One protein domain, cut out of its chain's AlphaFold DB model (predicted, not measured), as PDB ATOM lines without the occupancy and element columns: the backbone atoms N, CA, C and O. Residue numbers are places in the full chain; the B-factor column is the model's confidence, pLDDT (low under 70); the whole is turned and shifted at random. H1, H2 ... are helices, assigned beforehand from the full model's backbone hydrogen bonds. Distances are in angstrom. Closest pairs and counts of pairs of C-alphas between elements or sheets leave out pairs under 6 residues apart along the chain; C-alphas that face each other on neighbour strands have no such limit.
ATOM      1  N   ASP A  99     -44.944 -13.554 -52.928       57.62
ATOM      2  CA  ASP A  99     -45.893 -12.486 -53.237       57.62
ATOM      3  C   ASP A  99     -46.226 -11.641 -52.000       57.62
ATOM      4  O   ASP A  99     -46.418 -10.422 -52.104       57.62
ATOM      5  N   SER A 100     -46.219 -12.243 -50.807       71.62
ATOM      6  CA  SER A 100     -46.428 -11.526 -49.548       71.62
ATOM      7  C   SER A 100     -45.247 -10.595 -49.232       71.62
ATOM      8  O   SER A 100     -45.454  -9.396 -49.015       71.62
ATOM      9  N   ILE A 101     -44.004 -11.084 -49.334       71.44
ATOM     10  CA  ILE A 101     -42.780 -10.313 -49.067       71.44
ATOM     11  C   ILE A 101     -42.614  -9.209 -50.109       71.44
ATOM     12  O   ILE A 101     -42.355  -8.056 -49.756       71.44
ATOM     13  N   LYS A 102     -42.846  -9.504 -51.392       80.19
ATOM     14  CA  LYS A 102     -42.786  -8.516 -52.481       80.19
ATOM     15  C   LYS A 102     -43.809  -7.398 -52.277       80.19
ATOM     16  O   LYS A 102     -43.497  -6.220 -52.489       80.19
ATOM     17  N   ASN A 103     -45.012  -7.723 -51.804       81.69
ATOM     18  CA  ASN A 103     -46.037  -6.732 -51.474       81.69
ATOM     19  C   ASN A 103     -45.688  -5.909 -50.224       81.69
ATOM     20  O   ASN A 103     -45.855  -4.683 -50.226       81.69
ATOM     21  N   ILE A 104     -45.135  -6.538 -49.185       80.62
ATOM     22  CA  ILE A 104     -44.629  -5.856 -47.984       80.62
ATOM     23  C   ILE A 104     -43.463  -4.924 -48.347       80.62
ATOM     24  O   ILE A 104     -43.416  -3.777 -47.889       80.62
ATOM     25  N   LEU A 105     -42.563  -5.349 -49.233       84.38
ATOM     26  CA  LEU A 105     -41.443  -4.556 -49.728       84.38
ATOM     27  C   LEU A 105     -41.930  -3.343 -50.531       84.38
ATOM     28  O   LEU A 105     -41.447  -2.229 -50.309       84.38
ATOM     29  N   LYS A 106     -42.931  -3.513 -51.408       86.56
ATOM     30  CA  LYS A 106     -43.579  -2.402 -52.135       86.56
ATOM     31  C   LYS A 106     -44.174  -1.372 -51.169       86.56
ATOM     32  O   LYS A 106     -43.901  -0.177 -51.315       86.56
ATOM     33  N   LYS A 107     -44.937  -1.811 -50.159       85.69
ATOM     34  CA  LYS A 107     -45.505  -0.931 -49.114       85.69
ATOM     35  C   LYS A 107     -44.401  -0.205 -48.334       85.69
ATOM     36  O   LYS A 107     -44.455   1.013 -48.167       85.69
ATOM     37  N   THR A 108     -43.351  -0.927 -47.952       85.19
ATOM     38  CA  THR A 108     -42.189  -0.388 -47.228       85.19
ATOM     39  C   THR A 108     -41.433   0.655 -48.055       85.19
ATOM     40  O   THR A 108     -41.078   1.712 -47.531       85.19
ATOM     41  N   LYS A 109     -41.235   0.420 -49.361       88.44
ATOM     42  CA  LYS A 109     -40.599   1.374 -50.287       88.44
ATOM     43  C   LYS A 109     -41.422   2.658 -50.408       88.44
ATOM     44  O   LYS A 109     -40.860   3.744 -50.268       88.44
ATOM     45  N   LYS A 110     -42.746   2.545 -50.585       89.62
ATOM     46  CA  LYS A 110     -43.660   3.703 -50.617       89.62
ATOM     47  C   LYS A 110     -43.569   4.524 -49.326       89.62
ATOM     48  O   LYS A 110     -43.422   5.742 -49.385       89.62
ATOM     49  N   PHE A 111     -43.567   3.865 -48.168       86.75
ATOM     50  CA  PHE A 111     -43.475   4.548 -46.877       86.75
ATOM     51  C   PHE A 111     -42.108   5.215 -46.645       86.75
ATOM     52  O   PHE A 111     -42.041   6.358 -46.195       86.75
ATOM     53  N   CYS A 112     -41.004   4.558 -47.020       87.88
ATOM     54  CA  CYS A 112     -39.663   5.153 -46.977       87.88
ATOM     55  C   CYS A 112     -39.570   6.430 -47.828       87.88
ATOM     56  O   CYS A 112     -38.968   7.420 -47.398       87.88
ATOM     57  N   ASN A 113     -40.177   6.413 -49.018       91.00
ATOM     58  CA  ASN A 113     -40.231   7.570 -49.908       91.00
ATOM     59  C   ASN A 113     -41.062   8.694 -49.286       91.00
ATOM     60  O   ASN A 113     -40.588   9.825 -49.218       91.00
ATOM     61  N   TYR A 114     -42.238   8.379 -48.733       93.00
ATOM     62  CA  TYR A 114     -43.062   9.344 -48.002       93.00
ATOM     63  C   TYR A 114     -42.286  10.021 -46.862       93.00
ATOM     64  O   TYR A 114     -42.261  11.249 -46.780       93.00
ATOM     65  N   LEU A 115     -41.598   9.245 -46.015       91.00
ATOM     66  CA  LEU A 115     -40.795   9.789 -44.915       91.00
ATOM     67  C   LEU A 115     -39.646  10.670 -45.415       91.00
ATOM     68  O   LEU A 115     -39.355  11.699 -44.811       91.00
ATOM     69  N   THR A 116     -39.000  10.285 -46.518       91.25
ATOM     70  CA  THR A 116     -37.903  11.057 -47.120       91.25
ATOM     71  C   THR A 116     -38.414  12.388 -47.677       91.25
ATOM     72  O   THR A 116     -37.859  13.438 -47.353       91.25
ATOM     73  N   SER A 117     -39.527  12.375 -48.413       94.69
ATOM     74  CA  SER A 117     -40.167  13.587 -48.933       94.69
ATOM     75  C   SER A 117     -40.685  14.492 -47.812       94.69
ATOM     76  O   SER A 117     -40.474  15.705 -47.848       94.69
ATOM     77  N   LYS A 118     -41.313  13.923 -46.773       94.69
ATOM     78  CA  LYS A 118     -41.790  14.679 -45.604       94.69
ATOM     79  C   LYS A 118     -40.631  15.337 -44.855       94.69
ATOM     80  O   LYS A 118     -40.724  16.513 -44.513       94.69
ATOM     81  N   LEU A 119     -39.521  14.619 -44.667       94.00
ATOM     82  CA  LEU A 119     -38.304  15.159 -44.060       94.00
ATOM     83  C   LEU A 119     -37.730  16.328 -44.876       94.00
ATOM     84  O   LEU A 119     -37.367  17.352 -44.302       94.00
ATOM     85  N   GLY A 120     -37.706  16.211 -46.209       93.75
ATOM     86  CA  GLY A 120     -37.300  17.295 -47.109       93.75
ATOM     87  C   GLY A 120     -38.172  18.545 -46.957       93.75
ATOM     88  O   GLY A 120     -37.650  19.643 -46.759       93.75
ATOM     89  N   ARG A 121     -39.502  18.376 -46.951       94.81
ATOM     90  CA  ARG A 121     -40.464  19.477 -46.750       94.81
ATOM     91  C   ARG A 121     -40.275  20.171 -45.399       94.81
ATOM     92  O   ARG A 121     -40.287  21.396 -45.338       94.81
ATOM     93  N   LEU A 122     -40.070  19.410 -44.323       94.38
ATOM     94  CA  LEU A 122     -39.839  19.974 -42.989       94.38
ATOM     95  C   LEU A 122     -38.505  20.718 -42.889       94.38
ATOM     96  O   LEU A 122     -38.455  21.800 -42.309       94.38
ATOM     97  N   ASN A 123     -37.441  20.191 -43.498       93.44
ATOM     98  CA  ASN A 123     -36.151  20.876 -43.552       93.44
ATOM     99  C   ASN A 123     -36.226  22.182 -44.353       93.44
ATOM    100  O   ASN A 123     -35.623  23.173 -43.940       93.44
ATOM    101  N   LYS A 124     -36.990  22.216 -45.454       96.00
ATOM    102  CA  LYS A 124     -37.248  23.451 -46.209       96.00
ATOM    103  C   LYS A 124     -37.961  24.491 -45.335       96.00
ATOM    104  O   LYS A 124     -37.449  25.597 -45.189       96.00
ATOM    105  N   LYS A 125     -39.043  24.098 -44.647       93.31
ATOM    106  CA  LYS A 125     -39.752  24.966 -43.686       93.31
ATOM    107  C   LYS A 125     -38.837  25.480 -42.570       93.31
ATOM    108  O   LYS A 125     -38.901  26.648 -42.209       93.31
ATOM    109  N   LEU A 126     -37.952  24.633 -42.038       93.94
ATOM    110  CA  LEU A 126     -37.004  25.044 -41.001       93.94
ATOM    111  C   LEU A 126     -35.980  26.069 -41.519       93.94
ATOM    112  O   LEU A 126     -35.606  26.973 -40.777       93.94
ATOM    113  N   ARG A 127     -35.526  25.949 -42.776       92.75
ATOM    114  CA  ARG A 127     -34.645  26.947 -43.410       92.75
ATOM    115  C   ARG A 127     -35.360  28.280 -43.613       92.75
ATOM    116  O   ARG A 127     -34.777  29.312 -43.309       92.75
ATOM    117  N   GLU A 128     -36.607  28.255 -44.080       92.19
ATOM    118  CA  GLU A 128     -37.441  29.458 -44.224       92.19
ATOM    119  C   GLU A 128     -37.625  30.170 -42.878       92.19
ATOM    120  O   GLU A 128     -37.406  31.373 -42.789       92.19
ATOM    121  N   ILE A 129     -37.917  29.422 -41.809       90.06
ATOM    122  CA  ILE A 129     -38.016  29.982 -40.455       90.06
ATOM    123  C   ILE A 129     -36.694  30.608 -40.007       90.06
ATOM    124  O   ILE A 129     -36.709  31.710 -39.478       90.06
ATOM    125  N   LYS A 130     -35.549  29.953 -40.240       89.94
ATOM    126  CA  LYS A 130     -34.238  30.527 -39.887       89.94
ATOM    127  C   LYS A 130     -33.965  31.851 -40.610       89.94
ATOM    128  O   LYS A 130     -33.422  32.754 -39.990       89.94
ATOM    129  N   LYS A 131     -34.360  31.977 -41.885       90.00
ATOM    130  CA  LYS A 131     -34.256  33.241 -42.638       90.00
ATOM    131  C   LYS A 131     -35.159  34.334 -42.052       90.00
ATOM    132  O   LYS A 131     -34.753  35.486 -41.958       90.00
ATOM    133  N   LEU A 132     -36.373  33.975 -41.631       87.12
ATOM    134  CA  LEU A 132     -37.278  34.911 -40.957       87.12
ATOM    135  C   LEU A 132     -36.743  35.335 -39.583       87.12
ATOM    136  O   LEU A 132     -36.876  36.494 -39.219       87.12
ATOM    137  N   GLU A 133     -36.091  34.433 -38.847       85.38
ATOM    138  CA  GLU A 133     -35.436  34.768 -37.580       85.38
ATOM    139  C   GLU A 133     -34.280  35.748 -37.778       85.38
ATOM    140  O   GLU A 133     -34.192  36.718 -37.039       85.38
ATOM    141  N   THR A 134     -33.425  35.552 -38.786       85.38
ATOM    142  CA  THR A 134     -32.339  36.508 -39.072       85.38
ATOM    143  C   THR A 134     -32.871  37.897 -39.423       85.38
ATOM    144  O   THR A 134     -32.293  38.894 -39.002       85.38
ATOM    145  N   ILE A 135     -34.003  37.975 -40.132       82.62
ATOM    146  CA  ILE A 135     -34.677  39.250 -40.423       82.62
ATOM    147  C   ILE A 135     -35.284  39.844 -39.143       82.62
ATOM    148  O   ILE A 135     -35.137  41.032 -38.893       82.62
ATOM    149  N   PHE A 136     -35.898  39.025 -38.285       79.75
ATOM    150  CA  PHE A 136     -36.460  39.481 -37.008       79.75
ATOM    151  C   PHE A 136     -35.395  40.041 -36.058       79.75
ATOM    152  O   PHE A 136     -35.634  41.050 -35.404       79.75
ATOM    153  N   TYR A 137     -34.221  39.406 -35.993       77.00
ATOM    154  CA  TYR A 137     -33.109  39.870 -35.158       77.00
ATOM    155  C   TYR A 137     -32.443  41.141 -35.690       77.00
ATOM    156  O   TYR A 137     -31.850  41.870 -34.903       77.00
ATOM    157  N   THR A 138     -32.524  41.400 -36.997       80.69
ATOM    158  CA  THR A 138     -31.968  42.615 -37.609       80.69
ATOM    159  C   THR A 138     -32.965  43.771 -37.601       80.69
ATOM    160  O   THR A 138     -32.547  44.900 -37.388       80.69
ATOM    161  N   ASN A 139     -34.268  43.507 -37.762       76.50
ATOM    162  CA  ASN A 139     -35.334  44.510 -37.722       76.50
ATOM    163  C   ASN A 139     -36.641  43.928 -37.144       76.50
ATOM    164  O   ASN A 139     -37.415  43.258 -37.838       76.50
ATOM    165  N   SER A 140     -36.938  44.228 -35.877       63.28
ATOM    166  CA  SER A 140     -38.067  43.637 -35.132       63.28
ATOM    167  C   SER A 140     -39.460  44.019 -35.657       63.28
ATOM    168  O   SER A 140     -40.414  43.254 -35.485       63.28
ATOM    169  N   ASN A 141     -39.589  45.174 -36.319       66.81
ATOM    170  CA  ASN A 141     -40.883  45.755 -36.704       66.81
ATOM    171  C   ASN A 141     -41.357  45.382 -38.121       66.81
ATOM    172  O   ASN A 141     -42.460  45.751 -38.503       66.81
ATOM    173  N   ILE A 142     -40.563  44.628 -38.890       70.94
ATOM    174  CA  ILE A 142     -40.844  44.355 -40.313       70.94
ATOM    175  C   ILE A 142     -41.669  43.068 -40.527       70.94
ATOM    176  O   ILE A 142     -42.248  42.866 -41.594       70.94
ATOM    177  N   LEU A 143     -41.761  42.172 -39.534       74.88
ATOM    178  CA  LEU A 143     -42.438  40.886 -39.739       74.88
ATOM    179  C   LEU A 143     -43.961  40.978 -39.660       74.88
ATOM    180  O   LEU A 143     -44.521  41.382 -38.641       74.88
ATOM    181  N   THR A 144     -44.616  40.454 -40.696       80.94
ATOM    182  CA  THR A 144     -46.073  40.283 -40.736       80.94
ATOM    183  C   THR A 144     -46.538  39.207 -39.749       80.94
ATOM    184  O   THR A 144     -45.800  38.274 -39.413       80.94
ATOM    185  N   GLU A 145     -47.799  39.284 -39.319       81.00
ATOM    186  CA  GLU A 145     -48.386  38.345 -38.348       81.00
ATOM    187  C   GLU A 145     -48.256  36.877 -38.798       81.00
ATOM    188  O   GLU A 145     -47.872  35.984 -38.037       81.00
ATOM    189  N   THR A 146     -48.426  36.623 -40.098       83.44
ATOM    190  CA  THR A 146     -48.249  35.284 -40.681       83.44
ATOM    191  C   THR A 146     -46.817  34.746 -40.549       83.44
ATOM    192  O   THR A 146     -46.618  33.534 -40.419       83.44
ATOM    193  N   GLN A 147     -45.802  35.615 -40.565       82.25
ATOM    194  CA  GLN A 147     -44.403  35.225 -40.401       82.25
ATOM    195  C   GLN A 147     -44.065  34.959 -38.927       82.25
ATOM    196  O   GLN A 147     -43.343  34.001 -38.639       82.25
ATOM    197  N   ARG A 148     -44.659  35.708 -37.988       79.81
ATOM    198  CA  ARG A 148     -44.547  35.450 -36.538       79.81
ATOM    199  C   ARG A 148     -45.110  34.075 -36.164       79.81
ATOM    200  O   ARG A 148     -44.444  33.291 -35.482       79.81
ATOM    201  N   VAL A 149     -46.268  33.710 -36.721       83.06
ATOM    202  CA  VAL A 149     -46.873  32.371 -36.559       83.06
ATOM    203  C   VAL A 149     -45.995  31.254 -37.147       83.06
ATOM    204  O   VAL A 149     -45.994  30.125 -36.651       83.06
ATOM    205  N   LYS A 150     -45.213  31.517 -38.201       83.88
ATOM    206  CA  LYS A 150     -44.257  30.528 -38.735       83.88
ATOM    207  C   LYS A 150     -43.077  30.311 -37.785       83.88
ATOM    208  O   LYS A 150     -42.683  29.163 -37.582       83.88
ATOM    209  N   ILE A 151     -42.549  31.377 -37.181       83.38
ATOM    210  CA  ILE A 151     -41.448  31.296 -36.207       83.38
ATOM    211  C   ILE A 151     -41.878  30.503 -34.965       83.38
ATOM    212  O   ILE A 151     -41.140  29.620 -34.520       83.38
ATOM    213  N   SER A 152     -43.096  30.714 -34.453       84.88
ATOM    214  CA  SER A 152     -43.588  29.995 -33.265       84.88
ATOM    215  C   SER A 152     -43.645  28.467 -33.457       84.88
ATOM    216  O   SER A 152     -43.385  27.700 -32.526       84.88
ATOM    217  N   LYS A 153     -43.867  27.994 -34.692       89.12
ATOM    218  CA  LYS A 153     -43.904  26.562 -35.055       89.12
ATOM    219  C   LYS A 153     -42.523  25.899 -35.168       89.12
ATOM    220  O   LYS A 153     -42.440  24.688 -35.386       89.12
ATOM    221  N   LYS A 154     -41.420  26.634 -34.979       90.19
ATOM    222  CA  LYS A 154     -40.041  26.115 -35.094       90.19
ATOM    223  C   LYS A 154     -39.791  24.864 -34.257       90.19
ATOM    224  O   LYS A 154     -39.225  23.890 -34.756       90.19
ATOM    225  N   ASN A 155     -40.198  24.881 -32.989       89.94
ATOM    226  CA  ASN A 155     -39.957  23.763 -32.073       89.94
ATOM    227  C   ASN A 155     -40.764  22.517 -32.466       89.94
ATOM    228  O   ASN A 155     -40.231  21.410 -32.425       89.94
ATOM    229  N   GLN A 156     -42.005  22.700 -32.928       91.12
ATOM    230  CA  GLN A 156     -42.836  21.612 -33.450       91.12
ATOM    231  C   GLN A 156     -42.177  20.968 -34.680       91.12
ATOM    232  O   GLN A 156     -41.978  19.756 -34.706       91.12
ATOM    233  N   ILE A 157     -41.716  21.780 -35.641       91.56
ATOM    234  CA  ILE A 157     -41.027  21.296 -36.850       91.56
ATOM    235  C   ILE A 157     -39.731  20.552 -36.499       91.56
ATOM    236  O   ILE A 157     -39.468  19.485 -37.053       91.56
ATOM    237  N   LYS A 158     -38.927  21.065 -35.556       92.69
ATOM    238  CA  LYS A 158     -37.716  20.372 -35.077       92.69
ATOM    239  C   LYS A 158     -38.044  19.001 -34.477       92.69
ATOM    240  O   LYS A 158     -37.373  18.022 -34.802       92.69
ATOM    241  N   ASN A 159     -39.074  18.921 -33.637       92.31
ATOM    242  CA  ASN A 159     -39.499  17.662 -33.026       92.31
ATOM    243  C   ASN A 159     -39.984  16.657 -34.080       92.31
ATOM    244  O   ASN A 159     -39.572  15.495 -34.058       92.31
ATOM    245  N   GLU A 160     -40.780  17.103 -35.056       92.25
ATOM    246  CA  GLU A 160     -41.217  16.260 -36.172       92.25
ATOM    247  C   GLU A 160     -40.040  15.737 -37.006       92.25
ATOM    248  O   GLU A 160     -40.005  14.548 -37.331       92.25
ATOM    249  N   ILE A 161     -39.043  16.581 -37.304       93.00
ATOM    250  CA  ILE A 161     -37.822  16.177 -38.020       93.00
ATOM    251  C   ILE A 161     -37.112  15.041 -37.280       93.00
ATOM    252  O   ILE A 161     -36.726  14.048 -37.905       93.00
ATOM    253  N   VAL A 162     -36.959  15.152 -35.957       93.62
ATOM    254  CA  VAL A 162     -36.318  14.115 -35.133       93.62
ATOM    255  C   VAL A 162     -37.101  12.803 -35.207       93.62
ATOM    256  O   VAL A 162     -36.511  11.745 -35.441       93.62
ATOM    257  N   ILE A 163     -38.424  12.860 -35.052       89.56
ATOM    258  CA  ILE A 163     -39.300  11.682 -35.074       89.56
ATOM    259  C   ILE A 163     -39.265  10.998 -36.448       89.56
ATOM    260  O   ILE A 163     -39.006   9.796 -36.541       89.56
ATOM    261  N   ILE A 164     -39.442  11.759 -37.528       90.12
ATOM    262  CA  ILE A 164     -39.433  11.242 -38.903       90.12
ATOM    263  C   ILE A 164     -38.068  10.661 -39.262       90.12
ATOM    264  O   ILE A 164     -37.998   9.603 -39.886       90.12
ATOM    265  N   SER A 165     -36.978  11.288 -38.818       88.69
ATOM    266  CA  SER A 165     -35.623  10.766 -39.024       88.69
ATOM    267  C   SER A 165     -35.422   9.414 -38.340       88.69
ATOM    268  O   SER A 165     -34.837   8.503 -38.933       88.69
ATOM    269  N   ARG A 166     -35.939   9.245 -37.113       88.12
ATOM    270  CA  ARG A 166     -35.906   7.958 -36.399       88.12
ATOM    271  C   ARG A 166     -36.708   6.891 -37.140       88.12
ATOM    272  O   ARG A 166     -36.185   5.797 -37.359       88.12
ATOM    273  N   TYR A 167     -37.930   7.205 -37.574       86.94
ATOM    274  CA  TYR A 167     -38.745   6.266 -38.348       86.94
ATOM    275  C   TYR A 167     -38.086   5.890 -39.671       86.94
ATOM    276  O   TYR A 167     -37.977   4.707 -39.980       86.94
ATOM    277  N   ARG A 168     -37.542   6.862 -40.408       88.44
ATOM    278  CA  ARG A 168     -36.854   6.615 -41.681       88.44
ATOM    279  C   ARG A 168     -35.699   5.629 -41.512       88.44
ATOM    280  O   ARG A 168     -35.598   4.691 -42.294       88.44
ATOM    281  N   LYS A 169     -34.870   5.785 -40.472       88.00
ATOM    282  CA  LYS A 169     -33.772   4.846 -40.174       88.00
ATOM    283  C   LYS A 169     -34.279   3.425 -39.908       88.00
ATOM    284  O   LYS A 169     -33.731   2.475 -40.462       88.00
ATOM    285  N   LYS A 170     -35.339   3.279 -39.103       85.06
ATOM    286  CA  LYS A 170     -35.948   1.970 -38.807       85.06
ATOM    287  C   LYS A 170     -36.491   1.293 -40.068       85.06
ATOM    288  O   LYS A 170     -36.171   0.138 -40.325       85.06
ATOM    289  N   TYR A 171     -37.241   2.029 -40.883       85.25
ATOM    290  CA  TYR A 171     -37.834   1.500 -42.112       85.25
ATOM    291  C   TYR A 171     -36.800   1.199 -43.205       85.25
ATOM    292  O   TYR A 171     -36.968   0.227 -43.934       85.25
ATOM    293  N   MET A 172     -35.704   1.960 -43.296       85.62
ATOM    294  CA  MET A 172     -34.598   1.636 -44.208       85.62
ATOM    295  C   MET A 172     -33.897   0.332 -43.817       85.62
ATOM    296  O   MET A 172     -33.583  -0.478 -44.686       85.62
ATOM    297  N   LYS A 173     -33.694   0.098 -42.513       83.69
ATOM    298  CA  LYS A 173     -33.149  -1.169 -42.014       83.69
ATOM    299  C   LYS A 173     -34.091  -2.336 -42.321       83.69
ATOM    300  O   LYS A 173     -33.647  -3.342 -42.858       83.69
ATOM    301  N   TYR A 174     -35.383  -2.159 -42.056       83.25
ATOM    302  CA  TYR A 174     -36.408  -3.155 -42.366       83.25
ATOM    303  C   TYR A 174     -36.458  -3.487 -43.863       83.25
ATOM    304  O   TYR A 174     -36.413  -4.652 -44.237       83.25
ATOM    305  N   LYS A 175     -36.421  -2.470 -44.733       85.94
ATOM    306  CA  LYS A 175     -36.317  -2.653 -46.188       85.94
ATOM    307  C   LYS A 175     -35.095  -3.493 -46.577       85.94
ATOM    308  O   LYS A 175     -35.229  -4.382 -47.408       85.94
ATOM    309  N   LYS A 176     -33.920  -3.222 -45.992       84.62
ATOM    310  CA  LYS A 176     -32.691  -3.994 -46.250       84.62
ATOM    311  C   LYS A 176     -32.834  -5.458 -45.817       84.62
ATOM    312  O   LYS A 176     -32.345  -6.335 -46.512       84.62
ATOM    313  N   ASN A 177     -33.510  -5.718 -44.699       80.75
ATOM    314  CA  ASN A 177     -33.727  -7.077 -44.202       80.75
ATOM    315  C   ASN A 177     -34.714  -7.857 -45.083       80.75
ATOM    316  O   ASN A 177     -34.392  -8.972 -45.483       80.75
ATOM    317  N   LEU A 178     -35.817  -7.220 -45.497       79.50
ATOM    318  CA  LEU A 178     -36.765  -7.786 -46.463       79.50
ATOM    319  C   LEU A 178     -36.113  -8.116 -47.812       79.50
ATOM    320  O   LEU A 178     -36.433  -9.134 -48.404       79.50
ATOM    321  N   MET A 179     -35.191  -7.276 -48.302       81.12
ATOM    322  CA  MET A 179     -34.452  -7.554 -49.544       81.12
ATOM    323  C   MET A 179     -33.525  -8.773 -49.442       81.12
ATOM    324  O   MET A 179     -33.192  -9.355 -50.465       81.12
ATOM    325  N   ASN A 180     -33.113  -9.152 -48.231       80.94
ATOM    326  CA  ASN A 180     -32.256 -10.311 -47.983       80.94
ATOM    327  C   ASN A 180     -33.069 -11.573 -47.631       80.94
ATOM    328  O   ASN A 180     -32.497 -12.498 -47.057       80.94
ATOM    329  N   ASN A 181     -34.389 -11.574 -47.870       69.94
ATOM    330  CA  ASN A 181     -35.334 -12.627 -47.465       69.94
ATOM    331  C   ASN A 181     -35.234 -13.015 -45.979       69.94
ATOM    332  O   ASN A 181     -35.594 -14.118 -45.577       69.94
TER     333      ASN A 181
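What this domain is: This is residues 99 to 181 of the 335 residues of an uncharacterized protein of Plasmodium relictum (UniProt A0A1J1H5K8). One long helix, H1, makes nearly the full length of a narrow rod, and a second long helix, H3, folds back along it, side by side and running the opposite way. The short helix H2 packs on H1 near the turning end, where residues 137 to 142 stick out. The printed part has 83 residues with three named helices, in the order H1, H2, H3, and no named strand; the class is all helix. The whole is extended, with a radius of gyration of the C-alphas of 18.2 A and spans of 60 by 16 by 14 A.

Where its parts are: H1, the longest helix, runs over residues 99 to 138 and measures 58.9 A from first to last C-alpha. It begins at C-alpha 99 (-45.893, -12.486, -53.237) and ends at C-alpha 138 (-31.968, 42.615, -37.609). H3 takes residues 154 to 179, 37.1 A long, and ends at C-alpha 179 (-34.452, -7.554, -49.544). H2 is residues 145 to 152.

How they stand to each other: H1 and H3 touch, with 29 pairs of C-alphas within 8 A. Their closest C-alphas, those of Leu 115 and Arg 168, are 6.0 A apart. Their lines stand at a shallow tilt of 24 degrees, opposite ways. H1 touches H2 with residues 129 to 133 alone; the closest C-alphas, those of Ile 129 and Ile 151, are 5.6 A apart. These two stand at a steep tilt of 64 degrees, opposite ways. H2 and H3 meet only through their link. In H1, H2 and H3 every O i to N i+4 pair is within hydrogen-bond range.

The domain as a whole: The two C-alphas farthest apart, those of Asp 99 and Asn 141, are 60.7 A apart, while those of Asp 99 and Asn 181, the first and last printed, are 12.0 A apart. The printed part has no cut. The link from H1 to H2 is short, with 6 residues, and that from H2 to H3 is tight, with 1 residue. Residues 137 to 142, of which 137 to 138 belong to H1, stand free. The mean pLDDT of the printed part is 85.5; residues 99, 140 to 141 and 181 are under 70.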